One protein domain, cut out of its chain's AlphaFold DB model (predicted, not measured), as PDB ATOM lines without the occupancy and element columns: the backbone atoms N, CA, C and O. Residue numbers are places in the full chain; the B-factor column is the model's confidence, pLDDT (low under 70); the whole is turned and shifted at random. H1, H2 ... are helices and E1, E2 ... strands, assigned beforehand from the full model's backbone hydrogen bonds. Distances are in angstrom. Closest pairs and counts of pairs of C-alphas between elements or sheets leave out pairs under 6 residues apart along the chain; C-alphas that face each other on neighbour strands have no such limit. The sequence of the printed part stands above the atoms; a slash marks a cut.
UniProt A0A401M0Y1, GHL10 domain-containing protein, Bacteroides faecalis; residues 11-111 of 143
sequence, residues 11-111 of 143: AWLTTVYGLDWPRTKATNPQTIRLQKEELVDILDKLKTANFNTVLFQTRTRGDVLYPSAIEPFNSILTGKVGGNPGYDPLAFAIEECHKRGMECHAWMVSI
ATOM      1  N   ALA A  11      13.461  22.030  40.476       98.44
ATOM      2  CA  ALA A  11      13.786  21.908  39.060       98.44
ATOM      3  C   ALA A  11      12.947  22.895  38.240       98.44
ATOM      4  O   ALA A  11      11.742  23.035  38.465       98.44
ATOM      5  N   TRP A  12      13.577  23.565  37.272       98.44
ATOM      6  CA  TRP A  12      12.845  24.264  36.219       98.44
ATOM      7  C   TRP A  12      12.236  23.251  35.260       98.44
ATOM      8  O   TRP A  12      12.930  22.358  34.787       98.44
ATOM      9  N   LEU A  13      10.946  23.418  34.975       98.44
ATOM     10  CA  LEU A  13      10.242  22.668  33.945       98.44
ATOM     11  C   LEU A  13       9.851  23.654  32.843       98.44
ATOM     12  O   LEU A  13       8.897  24.430  32.969       98.44
ATOM     13  N   THR A  14      10.662  23.662  31.792       97.69
ATOM     14  CA  THR A  14      10.650  24.654  30.720       97.69
ATOM     15  C   THR A  14       9.705  24.234  29.607       97.69
ATOM     16  O   THR A  14       9.815  23.138  29.050       97.69
ATOM     17  N   THR A  15       8.799  25.137  29.234       96.19
ATOM     18  CA  THR A  15       7.745  24.856  28.253       96.19
ATOM     19  C   THR A  15       7.953  25.537  26.912       96.19
ATOM     20  O   THR A  15       7.461  25.072  25.880       96.19
ATOM     21  N   VAL A  16       8.753  26.604  26.882       90.50
ATOM     22  CA  VAL A  16       9.140  27.266  25.641       90.50
ATOM     23  C   VAL A  16       9.837  26.267  24.716       90.50
ATOM     24  O   VAL A  16      10.721  25.516  25.123       90.50
ATOM     25  N   TYR A  17       9.383  26.229  23.464       88.38
ATOM     26  CA  TYR A  17       9.841  25.287  22.435       88.38
ATOM     27  C   TYR A  17       9.680  23.795  22.781       88.38
ATOM     28  O   TYR A  17      10.164  22.956  22.028       88.38
ATOM     29  N   GLY A  18       8.966  23.453  23.862       90.38
ATOM     30  CA  GLY A  18       8.834  22.072  24.330       90.38
ATOM     31  C   GLY A  18      10.165  21.491  24.806       90.38
ATOM     32  O   GLY A  18      10.408  20.307  24.596       90.38
ATOM     33  N   LEU A  19      11.035  22.337  25.380       94.88
ATOM     34  CA  LEU A  19      12.384  21.960  25.810       94.88
ATOM     35  C   LEU A  19      12.354  20.789  26.802       94.88
ATOM     36  O   LEU A  19      13.018  19.781  26.565       94.88
ATOM     37  N   ASP A  20      11.527  20.899  27.844       97.56
ATOM     38  CA  ASP A  20      11.260  19.794  28.769       97.56
ATOM     39  C   ASP A  20       9.893  19.161  28.482       97.56
ATOM     40  O   ASP A  20       9.773  17.941  28.366       97.56
ATOM     41  N   TRP A  21       8.857  19.994  28.329       98.25
ATOM     42  CA  TRP A  21       7.472  19.563  28.127       98.25
ATOM     43  C   TRP A  21       6.641  20.651  27.425       98.25
ATOM     44  O   TRP A  21       6.875  21.830  27.667       98.25
ATOM     45  N   PRO A  22       5.621  20.330  26.613       97.19
ATOM     46  CA  PRO A  22       5.253  19.003  26.141       97.19
ATOM     47  C   PRO A  22       5.947  18.641  24.825       97.19
ATOM     48  O   PRO A  22       6.190  19.505  23.973       97.19
ATOM     49  N   ARG A  23       6.172  17.341  24.610       96.56
ATOM     50  CA  ARG A  23       6.610  16.807  23.311       96.56
ATOM     51  C   ARG A  23       5.403  16.518  22.426       96.56
ATOM     52  O   ARG A  23       5.396  16.887  21.250       96.56
ATOM     53  N   THR A  24       4.357  15.934  23.002       97.75
ATOM     54  CA  THR A  24       3.107  15.640  22.297       97.75
ATOM     55  C   THR A  24       2.191  16.862  22.231       97.75
ATOM     56  O   THR A  24       2.020  17.586  23.211       97.75
ATOM     57  N   LYS A  25       1.558  17.096  21.072       98.19
ATOM     58  CA  LYS A  25       0.518  18.128  20.898       98.19
ATOM     59  C   LYS A  25      -0.861  17.553  21.203       98.19
ATOM     60  O   LYS A  25      -1.295  16.616  20.539       98.19
ATOM     61  N   ALA A  26      -1.566  18.153  22.152       97.88
ATOM     62  CA  ALA A  26      -2.914  17.787  22.566       97.88
ATOM     63  C   ALA A  26      -3.953  18.212  21.512       97.88
ATOM     64  O   ALA A  26      -4.478  19.320  21.548       97.88
ATOM     65  N   THR A  27      -4.227  17.336  20.544       97.62
ATOM     66  CA  THR A  27      -5.162  17.606  19.427       97.62
ATOM     67  C   THR A  27      -6.362  16.657  19.393       97.62
ATOM     68  O   THR A  27      -7.328  16.907  18.679       97.62
ATOM     69  N   ASN A  28      -6.326  15.576  20.174       98.00
ATOM     70  CA  ASN A  28      -7.390  14.583  20.323       98.00
ATOM     71  C   ASN A  28      -7.280  13.896  21.705       98.00
ATOM     72  O   ASN A  28      -6.255  14.052  22.373       98.00
ATOM     73  N   PRO A  29      -8.286  13.119  22.153       98.31
ATOM     74  CA  PRO A  29      -8.268  12.490  23.478       98.31
ATOM     75  C   PRO A  29      -7.020  11.641  23.764       98.31
ATOM     76  O   PRO A  29      -6.493  11.665  24.876       98.31
ATOM     77  N   GLN A  30      -6.505  10.929  22.759       98.44
ATOM     78  CA  GLN A  30      -5.323  10.080  22.885       98.44
ATOM     79  C   GLN A  30      -4.062  10.911  23.144       98.44
ATOM     80  O   GLN A  30      -3.292  10.608  24.050       98.44
ATOM     81  N   THR A  31      -3.866  11.987  22.382       98.44
ATOM     82  CA  THR A  31      -2.708  12.883  22.521       98.44
ATOM     83  C   THR A  31      -2.793  13.780  23.753       98.44
ATOM     84  O   THR A  31      -1.760  14.091  24.338       98.44
ATOM     85  N   ILE A  32      -4.000  14.136  24.208       98.62
ATOM     86  CA  ILE A  32      -4.214  14.784  25.512       98.62
ATOM     87  C   ILE A  32      -3.709  13.877  26.634       98.62
ATOM     88  O   ILE A  32      -2.988  14.331  27.521       98.62
ATOM     89  N   ARG A  33      -4.063  12.587  26.586       98.69
ATOM     90  CA  ARG A  33      -3.603  11.606  27.571       98.69
ATOM     91  C   ARG A  33      -2.079  11.472  27.561       98.69
ATOM     92  O   ARG A  33      -1.477  11.596  28.617       98.69
ATOM     93  N   LEU A  34      -1.467  11.317  26.383       98.69
ATOM     94  CA  LEU A  34      -0.006  11.228  26.249       98.69
ATOM     95  C   LEU A  34       0.703  12.477  26.788       98.69
ATOM     96  O   LEU A  34       1.683  12.366  27.511       98.69
ATOM     97  N   GLN A  35       0.186  13.674  26.496       98.75
ATOM     98  CA  GLN A  35       0.763  14.921  27.001       98.75
ATOM     99  C   GLN A  35       0.728  14.997  28.541       98.75
ATOM    100  O   GLN A  35       1.666  15.498  29.161       98.75
ATOM    101  N   LYS A  36      -0.335  14.480  29.171       98.81
ATOM    102  CA  LYS A  36      -0.437  14.368  30.633       98.81
ATOM    103  C   LYS A  36       0.518  13.318  31.203       98.81
ATOM    104  O   LYS A  36       1.176  13.592  32.202       98.81
ATOM    105  N   GLU A  37       0.608  12.154  30.561       98.81
ATOM    106  CA  GLU A  37       1.539  11.075  30.925       98.81
ATOM    107  C   GLU A  37       2.999  11.559  30.851       98.81
ATOM    108  O   GLU A  37       3.759  11.336  31.785       98.81
ATOM    109  N   GLU A  38       3.368  12.341  29.828       98.69
ATOM    110  CA  GLU A  38       4.696  12.970  29.728       98.69
ATOM    111  C   GLU A  38       5.029  13.850  30.943       98.69
ATOM    112  O   GLU A  38       6.159  13.824  31.433       98.69
ATOM    113  N   LEU A  39       4.063  14.641  31.433       98.75
ATOM    114  CA  LEU A  39       4.275  15.478  32.615       98.75
ATOM    115  C   LEU A  39       4.438  14.615  33.866       98.75
ATOM    116  O   LEU A  39       5.361  14.833  34.646       98.75
ATOM    117  N   VAL A  40       3.562  13.624  34.035       98.88
ATOM    118  CA  VAL A  40       3.608  12.663  35.143       98.88
ATOM    119  C   VAL A  40       4.966  11.960  35.207       98.88
ATOM    120  O   VAL A  40       5.596  11.971  36.264       98.88
ATOM    121  N   ASP A  41       5.476  11.473  34.075       98.81
ATOM    122  CA  ASP A  41       6.777  10.809  33.984       98.81
ATOM    123  C   ASP A  41       7.941  11.719  34.407       98.81
ATOM    124  O   ASP A  41       8.910  11.260  35.021       98.81
ATOM    125  N   ILE A  42       7.884  13.013  34.071       98.81
ATOM    126  CA  ILE A  42       8.881  14.001  34.514       98.81
ATOM    127  C   ILE A  42       8.803  14.166  36.033       98.81
ATOM    128  O   ILE A  42       9.828  14.099  36.715       98.81
ATOM    129  N   LEU A  43       7.596  14.350  36.572       98.88
ATOM    130  CA  LEU A  43       7.376  14.551  38.004       98.88
ATOM    131  C   LEU A  43       7.789  13.328  38.833       98.88
ATOM    132  O   LEU A  43       8.374  13.494  39.902       98.88
ATOM    133  N   ASP A  44       7.549  12.114  38.336       98.88
ATOM    134  CA  ASP A  44       7.997  10.874  38.977       98.88
ATOM    135  C   ASP A  44       9.524  10.787  39.030       98.88
ATOM    136  O   ASP A  44      10.090  10.533  40.093       98.88
ATOM    137  N   LYS A  45      10.213  11.097  37.927       98.81
ATOM    138  CA  LYS A  45      11.686  11.124  37.894       98.81
ATOM    139  C   LYS A  45      12.265  12.158  38.856       98.81
ATOM    140  O   LYS A  45      13.217  11.856  39.574       98.81
ATOM    141  N   LEU A  46      11.682  13.356  38.900       98.69
ATOM    142  CA  LEU A  46      12.082  14.403  39.842       98.69
ATOM    143  C   LEU A  46      11.876  13.950  41.290       98.69
ATOM    144  O   LEU A  46      12.773  14.110  42.121       98.69
ATOM    145  N   LYS A  47      10.742  13.309  41.586       98.44
ATOM    146  CA  LYS A  47      10.472  12.767  42.917       98.44
ATOM    147  C   LYS A  47      11.477  11.682  43.309       98.44
ATOM    148  O   LYS A  47      11.997  11.730  44.423       98.44
ATOM    149  N   THR A  48      11.789  10.742  42.413       98.62
ATOM    150  CA  THR A  48      12.815   9.704  42.635       98.62
ATOM    151  C   THR A  48      14.196  10.311  42.882       98.62
ATOM    152  O   THR A  48      14.953   9.802  43.704       98.62
ATOM    153  N   ALA A  49      14.511  11.433  42.233       98.44
ATOM    154  CA  ALA A  49      15.740  12.193  42.448       98.44
ATOM    155  C   ALA A  49      15.685  13.144  43.668       98.44
ATOM    156  O   ALA A  49      16.564  13.984  43.835       98.44
ATOM    157  N   ASN A  50      14.683  13.000  44.545       97.44
ATOM    158  CA  ASN A  50      14.477  13.771  45.775       97.44
ATOM    159  C   ASN A  50      14.152  15.267  45.601       97.44
ATOM    160  O   ASN A  50      14.195  16.005  46.590       97.44
ATOM    161  N   PHE A  51      13.754  15.733  44.415       98.38
ATOM    162  CA  PHE A  51      13.227  17.095  44.265       98.38
ATOM    163  C   PHE A  51      11.911  17.266  45.043       98.38
ATOM    164  O   PHE A  51      11.140  16.320  45.226       98.38
ATOM    165  N   ASN A  52      11.676  18.479  45.545       97.69
ATOM    166  CA  ASN A  52      10.475  18.834  46.309       97.69
ATOM    167  C   ASN A  52       9.723  20.046  45.745       97.69
ATOM    168  O   ASN A  52       8.627  20.335  46.217       97.69
ATOM    169  N   THR A  53      10.256  20.709  44.717       98.31
ATOM    170  CA  THR A  53       9.624  21.872  44.089       98.31
ATOM    171  C   THR A  53       9.795  21.821  42.571       98.31
ATOM    172  O   THR A  53      10.869  21.504  42.061       98.31
ATOM    173  N   VAL A  54       8.746  22.182  41.837       98.75
ATOM    174  CA  VAL A  54       8.787  22.375  40.384       98.75
ATOM    175  C   VAL A  54       8.494  23.833  40.063       98.75
ATOM    176  O   VAL A  54       7.468  24.373  40.470       98.75
ATOM    177  N   LEU A  55       9.394  24.465  39.312       98.69
ATOM    178  CA  LEU A  55       9.220  25.804  38.752       98.69
ATOM    179  C   LEU A  55       8.653  25.642  37.335       98.69
ATOM    180  O   LEU A  55       9.402  25.516  36.363       98.69
ATOM    181  N   PHE A  56       7.327  25.574  37.225       98.75
ATOM    182  CA  PHE A  56       6.627  25.263  35.979       98.75
ATOM    183  C   PHE A  56       6.449  26.525  35.134       98.75
ATOM    184  O   PHE A  56       5.818  27.479  35.584       98.75
ATOM    185  N   GLN A  57       7.001  26.560  33.919       98.62
ATOM    186  CA  GLN A  57       6.890  27.732  33.047       98.62
ATOM    187  C   GLN A  57       5.457  27.895  32.521       98.62
ATOM    188  O   GLN A  57       5.060  27.243  31.554       98.62
ATOM    189  N   THR A  58       4.687  28.786  33.146       98.12
ATOM    190  CA  THR A  58       3.253  28.997  32.885       98.12
ATOM    191  C   THR A  58       2.965  30.130  31.919       98.12
ATOM    192  O   THR A  58       1.940  30.097  31.238       98.12
ATOM    193  N   ARG A  59       3.847  31.133  31.853       97.81
ATOM    194  CA  ARG A  59       3.788  32.223  30.874       97.81
ATOM    195  C   ARG A  59       5.130  32.373  30.189       97.81
ATOM    196  O   ARG A  59       6.166  32.495  30.845       97.81
ATOM    197  N   THR A  60       5.075  32.417  28.866       95.62
ATOM    198  CA  THR A  60       6.230  32.610  27.994       95.62
ATOM    199  C   THR A  60       6.251  34.039  27.459       95.62
ATOM    200  O   THR A  60       6.515  34.964  28.217       95.62
ATOM    201  N   ARG A  61       6.007  34.267  26.167       95.00
ATOM    202  CA  ARG A  61       6.199  35.581  25.537       95.00
ATOM    203  C   ARG A  61       4.861  36.104  25.032       95.00
ATOM    204  O   ARG A  61       4.621  36.153  23.833       95.00
ATOM    205  N   GLY A  62       3.971  36.461  25.954       95.44
ATOM    206  CA  GLY A  62       2.629  36.937  25.602       95.44
ATOM    207  C   GLY A  62       1.581  35.833  25.413       95.44
ATOM    208  O   GLY A  62       0.557  36.065  24.775       95.44
ATOM    209  N   ASP A  63       1.861  34.629  25.906       96.81
ATOM    210  CA  ASP A  63       1.022  33.438  25.819       96.81
ATOM    211  C   ASP A  63       1.233  32.525  27.038       96.81
ATOM    212  O   ASP A  63       2.276  32.570  27.703       96.81
ATOM    213  N   VAL A  64       0.213  31.726  27.357       98.25
ATOM    214  CA  VAL A  64       0.096  31.032  28.649       98.25
ATOM    215  C   VAL A  64      -0.230  29.546  28.520       98.25
ATOM    216  O   VAL A  64      -0.731  29.082  27.496       98.25
ATOM    217  N   LEU A  65       0.036  28.789  29.583       98.38
ATOM    218  CA  LEU A  65      -0.261  27.358  29.697       98.38
ATOM    219  C   LEU A  65      -1.375  27.073  30.714       98.38
ATOM    220  O   LEU A  65      -1.351  26.072  31.422       98.38
ATOM    221  N   TYR A  66      -2.351  27.974  30.782       98.50
ATOM    222  CA  TYR A  66      -3.548  27.880  31.615       98.50
ATOM    223  C   TYR A  66      -4.695  28.679  30.968       98.50
ATOM    224  O   TYR A  66      -4.427  29.577  30.161       98.50
ATOM    225  N   PRO A  67      -5.970  28.385  31.282       98.06
ATOM    226  CA  PRO A  67      -7.104  29.171  30.808       98.06
ATOM    227  C   PRO A  67      -6.986  30.637  31.244       98.06
ATOM    228  O   PRO A  67      -6.902  30.939  32.431       98.06
ATOM    229  N   SER A  68      -6.999  31.565  30.286       96.19
ATOM    230  CA  SER A  68      -6.848  32.998  30.555       96.19
ATOM    231  C   SER A  68      -7.765  33.832  29.667       96.19
ATOM    232  O   SER A  68      -7.936  33.553  28.481       96.19
ATOM    233  N   ALA A  69      -8.341  34.887  30.246       93.12
ATOM    234  CA  ALA A  69      -9.081  35.911  29.503       93.12
ATOM    235  C   ALA A  69      -8.152  36.992  28.906       93.12
ATOM    236  O   ALA A  69      -8.561  37.767  28.038       93.12
ATOM    237  N   ILE A  70      -6.900  37.052  29.369       92.75
ATOM    238  CA  ILE A  70      -5.952  38.122  29.040       92.75
ATOM    239  C   ILE A  70      -5.096  37.707  27.839       92.75
ATOM    240  O   ILE A  70      -5.119  38.373  26.800       92.75
ATOM    241  N   GLU A  71      -4.405  36.576  27.953       95.75
ATOM    242  CA  GLU A  71      -3.429  36.079  26.977       95.75
ATOM    243  C   GLU A  71      -3.870  34.732  26.391       95.75
ATOM    244  O   GLU A  71      -4.533  33.954  27.076       95.75
ATOM    245  N   PRO A  72      -3.542  34.446  25.120       96.88
ATOM    246  CA  PRO A  72      -3.927  33.196  24.481       96.88
ATOM    247  C   PRO A  72      -3.138  32.001  25.019       96.88
ATOM    248  O   PRO A  72      -2.012  32.138  25.501       96.88
ATOM    249  N   PHE A  73      -3.696  30.802  24.837       97.81
ATOM    250  CA  PHE A  73      -2.936  29.569  25.015       97.81
ATOM    251  C   PHE A  73      -1.702  29.543  24.111       97.81
ATOM    252  O   PHE A  73      -1.774  29.855  22.915       97.81
ATOM    253  N   ASN A  74      -0.586  29.101  24.683       97.56
ATOM    254  CA  ASN A  74       0.647  28.888  23.952       97.56
ATOM    255  C   ASN A  74       0.461  27.763  22.923       97.56
ATOM    256  O   ASN A  74       0.019  26.654  23.237       97.56
ATOM    257  N   SER A  75       0.860  28.048  21.681       96.44
ATOM    258  CA  SER A  75       0.836  27.097  20.564       96.44
ATOM    259  C   SER A  75       1.580  25.786  20.836       96.44
ATOM    260  O   SER A  75       1.300  24.786  20.182       96.44
ATOM    261  N   ILE A  76       2.490  25.741  21.812       97.19
ATOM    262  CA  ILE A  76       3.204  24.523  22.186       97.19
ATOM    263  C   ILE A  76       2.254  23.410  22.630       97.19
ATOM    264  O   ILE A  76       2.559  22.244  22.402       97.19
ATOM    265  N   LEU A  77       1.090  23.749  23.181       98.12
ATOM    266  CA  LEU A  77       0.132  22.771  23.682       98.12
ATOM    267  C   LEU A  77      -0.554  21.994  22.554       98.12
ATOM    268  O   LEU A  77      -0.750  20.790  22.687       98.12
ATOM    269  N   THR A  78      -0.891  22.656  21.443       97.88
ATOM    270  CA  THR A  78      -1.782  22.104  20.397       97.88
ATOM    271  C   THR A  78      -1.241  22.228  18.971       97.88
ATOM    272  O   THR A  78      -1.807  21.670  18.039       97.88
ATOM    273  N   GLY A  79      -0.149  22.966  18.773       96.12
ATOM    274  CA  GLY A  79       0.381  23.357  17.464       96.12
ATOM    275  C   GLY A  79      -0.279  24.607  16.869       96.12
ATOM    276  O   GLY A  79       0.184  25.104  15.846       96.12
ATOM    277  N   LYS A  80      -1.329  25.147  17.504       95.50
ATOM    278  CA  LYS A  80      -2.061  26.330  17.038       95.50
ATOM    279  C   LYS A  80      -2.076  27.411  18.115       95.50
ATOM    280  O   LYS A  80      -2.402  27.141  19.267       95.50
ATOM    281  N   VAL A  81      -1.770  28.651  17.732       94.56
ATOM    282  CA  VAL A  81      -1.896  29.821  18.618       94.56
ATOM    283  C   VAL A  81      -3.327  29.922  19.153       94.56
ATOM    284  O   VAL A  81      -4.283  29.852  18.379       94.56
ATOM    285  N   GLY A  82      -3.471  30.049  20.475       95.44
ATOM    286  CA  GLY A  82      -4.773  30.100  21.138       95.44
ATOM    287  C   GLY A  82      -5.558  28.783  21.098       95.44
ATOM    288  O   GLY A  82      -6.723  28.761  21.489       95.44
ATOM    289  N   GLY A  83      -4.961  27.685  20.619       96.56
ATOM    290  CA  GLY A  83      -5.603  26.376  20.601       96.56
ATOM    291  C   GLY A  83      -5.733  25.816  22.014       96.56
ATOM    292  O   GLY A  83      -4.726  25.583  22.679       96.56
ATOM    293  N   ASN A  84      -6.970  25.592  22.454       97.06
ATOM    294  CA  ASN A  84      -7.276  24.994  23.751       97.06
ATOM    295  C   ASN A  84      -6.944  23.486  23.723       97.06
ATOM    296  O   ASN A  84      -7.489  22.782  22.871       97.06
ATOM    297  N   PRO A  85      -6.094  22.972  24.633       97.75
ATOM    298  CA  PRO A  85      -5.734  21.553  24.668       97.75
ATOM    299  C   PRO A  85      -6.833  20.643  25.242       97.75
ATOM    300  O   PRO A  85      -6.622  19.444  25.366       97.75
ATOM    301  N   GLY A  86      -7.992  21.183  25.629       97.94
ATOM    302  CA  GLY A  86      -9.104  20.419  26.203       97.94
ATOM    303  C   GLY A  86      -8.962  20.130  27.700       97.94
ATOM    304  O   GLY A  86      -9.741  19.354  28.248       97.94
ATOM    305  N   TYR A  87      -7.978  20.736  28.367       98.50
ATOM    306  CA  TYR A  87      -7.786  20.693  29.819       98.50
ATOM    307  C   TYR A  87      -7.003  21.930  30.289       98.50
ATOM    308  O   TYR A  87      -6.519  22.699  29.462       98.50
ATOM    309  N   ASP A  88      -6.882  22.122  31.604       98.62
ATOM    310  CA  ASP A  88      -6.019  23.143  32.210       98.62
ATOM    311  C   ASP A  88      -4.652  22.528  32.574       98.62
ATOM    312  O   ASP A  88      -4.584  21.720  33.510       98.62
ATOM    313  N   PRO A  89      -3.564  22.861  31.849       98.50
ATOM    314  CA  PRO A  89      -2.251  22.289  32.126       98.50
ATOM    315  C   PRO A  89      -1.646  22.704  33.464       98.50
ATOM    316  O   PRO A  89      -1.000  21.878  34.106       98.50
ATOM    317  N   LEU A  90      -1.854  23.948  33.902       98.75
ATOM    318  CA  LEU A  90      -1.339  24.421  35.185       98.75
ATOM    319  C   LEU A  90      -2.073  23.745  36.342       98.75
ATOM    320  O   LEU A  90      -1.420  23.244  37.254       98.75
ATOM    321  N   ALA A  91      -3.406  23.674  36.289       98.81
ATOM    322  CA  ALA A  91      -4.171  22.962  37.312       98.81
ATOM    323  C   ALA A  91      -3.731  21.492  37.408       98.81
ATOM    324  O   ALA A  91      -3.456  20.999  38.501       98.81
ATOM    325  N   PHE A  92      -3.558  20.822  36.263       98.88
ATOM    326  CA  PHE A  92      -3.066  19.445  36.226       98.88
ATOM    327  C   PHE A  92      -1.650  19.308  36.817       98.88
ATOM    328  O   PHE A  92      -1.404  18.408  37.619       98.88
ATOM    329  N   ALA A  93      -0.728  20.218  36.487       98.81
ATOM    330  CA  ALA A  93       0.624  20.223  37.049       98.81
ATOM    331  C   ALA A  93       0.618  20.400  38.578       98.81
ATOM    332  O   ALA A  93       1.358  19.708  39.278       98.81
ATOM    333  N   ILE A  94      -0.222  21.302  39.098       98.88
ATOM    334  CA  ILE A  94      -0.393  21.534  40.540       98.88
ATOM    335  C   ILE A  94      -0.889  20.260  41.228       98.88
ATOM    336  O   ILE A  94      -0.274  19.806  42.195       98.88
ATOM    337  N   GLU A  95      -1.964  19.658  40.715       98.88
ATOM    338  CA  GLU A  95      -2.537  18.429  41.272       98.88
ATOM    339  C   GLU A  95      -1.514  17.285  41.307       98.88
ATOM    340  O   GLU A  95      -1.349  16.628  42.338       98.88
ATOM    341  N   GLU A  96      -0.789  17.056  40.209       98.81
ATOM    342  CA  GLU A  96       0.193  15.972  40.116       98.81
ATOM    343  C   GLU A  96       1.447  16.207  40.970       98.81
ATOM    344  O   GLU A  96       2.001  15.245  41.516       98.81
ATOM    345  N   CYS A  97       1.883  17.460  41.147       98.81
ATOM    346  CA  CYS A  97       2.942  17.794  42.101       98.81
ATOM    347  C   CYS A  97       2.494  17.501  43.537       98.81
ATOM    348  O   CYS A  97       3.197  16.809  44.279       98.81
ATOM    349  N   HIS A  98       1.294  17.950  43.917       98.75
ATOM    350  CA  HIS A  98       0.765  17.763  45.269       98.75
ATOM    351  C   HIS A  98       0.568  16.284  45.623       98.75
ATOM    352  O   HIS A  98       0.909  15.879  46.735       98.75
ATOM    353  N   LYS A  99       0.126  15.442  44.675       98.75
ATOM    354  CA  LYS A  99       0.047  13.977  44.862       98.75
ATOM    355  C   LYS A  99       1.391  13.345  45.244       98.75
ATOM    356  O   LYS A  99       1.416  12.318  45.915       98.75
ATOM    357  N   ARG A 100       2.509  13.964  44.853       98.38
ATOM    358  CA  ARG A 100       3.886  13.519  45.149       98.38
ATOM    359  C   ARG A 100       4.506  14.241  46.347       98.38
ATOM    360  O   ARG A 100       5.683  14.024  46.657       98.38
ATOM    361  N   GLY A 101       3.743  15.100  47.024       97.38
ATOM    362  CA  GLY A 101       4.245  15.967  48.089       97.38
ATOM    363  C   GLY A 101       5.305  16.954  47.595       97.38
ATOM    364  O   GLY A 101       6.264  17.214  48.318       97.38
ATOM    365  N   MET A 102       5.183  17.422  46.348       98.44
ATOM    366  CA  MET A 102       6.020  18.475  45.769       98.44
ATOM    367  C   MET A 102       5.220  19.770  45.642       98.44
ATOM    368  O   MET A 102       4.026  19.737  45.353       98.44
ATOM    369  N   GLU A 103       5.880  20.910  45.803       98.25
ATOM    370  CA  GLU A 103       5.304  22.220  45.505       98.25
ATOM    371  C   GLU A 103       5.340  22.502  43.996       98.25
ATOM    372  O   GLU A 103       6.301  22.147  43.312       98.25
ATOM    373  N   CYS A 104       4.323  23.197  43.482       98.56
ATOM    374  CA  CYS A 104       4.298  23.706  42.111       98.56
ATOM    375  C   CYS A 104       4.274  25.236  42.139       98.56
ATOM    376  O   CYS A 104       3.335  25.848  42.648       98.56
ATOM    377  N   HIS A 105       5.326  25.857  41.616       98.50
ATOM    378  CA  HIS A 105       5.492  27.306  41.561       98.50
ATOM    379  C   HIS A 105       5.364  27.756  40.108       98.50
ATOM    380  O   HIS A 105       6.118  27.314  39.240       98.50
ATOM    381  N   ALA A 106       4.414  28.650  39.840       98.38
ATOM    382  CA  ALA A 106       4.201  29.204  38.509       98.38
ATOM    383  C   ALA A 106       5.345  30.161  38.131       98.38
ATOM    384  O   ALA A 106       5.483  31.252  38.689       98.38
ATOM    385  N   TRP A 107       6.166  29.764  37.162       98.25
ATOM    386  CA  TRP A 107       7.208  30.603  36.589       98.25
ATOM    387  C   TRP A 107       6.647  31.419  35.422       98.25
ATOM    388  O   TRP A 107       6.306  30.903  34.356       98.25
ATOM    389  N   MET A 108       6.606  32.733  35.630       97.69
ATOM    390  CA  MET A 108       6.142  33.709  34.653       97.69
ATOM    391  C   MET A 108       7.334  34.488  34.094       97.69
ATOM    392  O   MET A 108       8.014  35.212  34.824       97.69
ATOM    393  N   VAL A 109       7.573  34.399  32.788       96.56
ATOM    394  CA  VAL A 109       8.360  35.427  32.095       96.56
ATOM    395  C   VAL A 109       7.485  36.679  32.052       96.56
ATOM    396  O   VAL A 109       6.344  36.570  31.627       96.56
ATOM    397  N   SER A 110       7.950  37.830  32.549       92.50
ATOM    398  CA  SER A 110       7.095  39.006  32.811       92.50
ATOM    399  C   SER A 110       7.117  40.057  31.701       92.50
ATOM    400  O   SER A 110       6.067  40.409  31.172       92.50
ATOM    401  N   ILE A 111       8.301  40.541  31.330       94.31
ATOM    402  CA  ILE A 111       8.437  41.682  30.417       94.31
ATOM    403  C   ILE A 111       8.444  41.269  28.935       94.31
ATOM    404  O   ILE A 111       7.605  41.748  28.187       94.31
TER     405      ILE A 111
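What this domain is: This is residues 11 to 111 of the 143 residues of the protein "GHL10 domain-containing protein" of Bacteroides faecalis (UniProt A0A401M0Y1). Look for a small sheet of three parallel strands with two helices, H1 and H2, packed over one face in two layers; two long loops, residues 14 to 28 and 60 to 88, gather at the end where the strands finish and the helices begin. The 101 printed residues follow the order E1, H1, E2, H2, E3, and the sheet's order is E1, E2, E3. The class is mixed, helices and strands, with under half of the residues in named elements. The whole is compact, with a radius of gyration of the C-alphas of 12.7 A and spans of 35 by 35 by 21 A.

Where its parts are: Find C-alpha 11 at (13.786, 21.908, 39.060), where E1, residues 11 to 13, begins. E2, residues 53 to 59, runs 17.8 A, and E3, residues 103 to 108, runs 15.8 A to C-alpha 108 at (6.142, 33.709, 34.653). From C-alpha 29 at (-8.268, 12.490, 23.478), H1 runs 28.6 A through residues 29 to 48. H2, residues 89 to 99, runs 15.4 A.

How they stand to each other: Beside inner strand E2, find N 55 and O 11 of E1 at 2.9 A, and N 105 of E3 and O 54 at 2.8 A, within hydrogen-bond range. E1, H1, E2 and E2, H2, E3 are strand-helix-strand units, parallel neighbour strands with a helix between, both with right-handed crossovers. H2 is on the sheet at a height of 8.7 A, only just over E3 alone, with 2 of its C-alphas falling on E2; C-alphas 94 and 104, the closest of H2 and E3, are 5.4 A apart. With residues 36 to 43 alone, H1 touches H2 at a steep tilt of 41 degrees, the same way; C-alphas 43 and 97 are closest, at 6.9 A. In both helices every O i to N i+4 pair is within hydrogen-bond range.

The domain as a whole: The farthest C-alphas, those of Ala 49 and Ala 69, are 36.7 A apart. The printed part has no cut; the links E1 to H1 and E2 to H2 are long. No printed residue is under 70 in pLDDT.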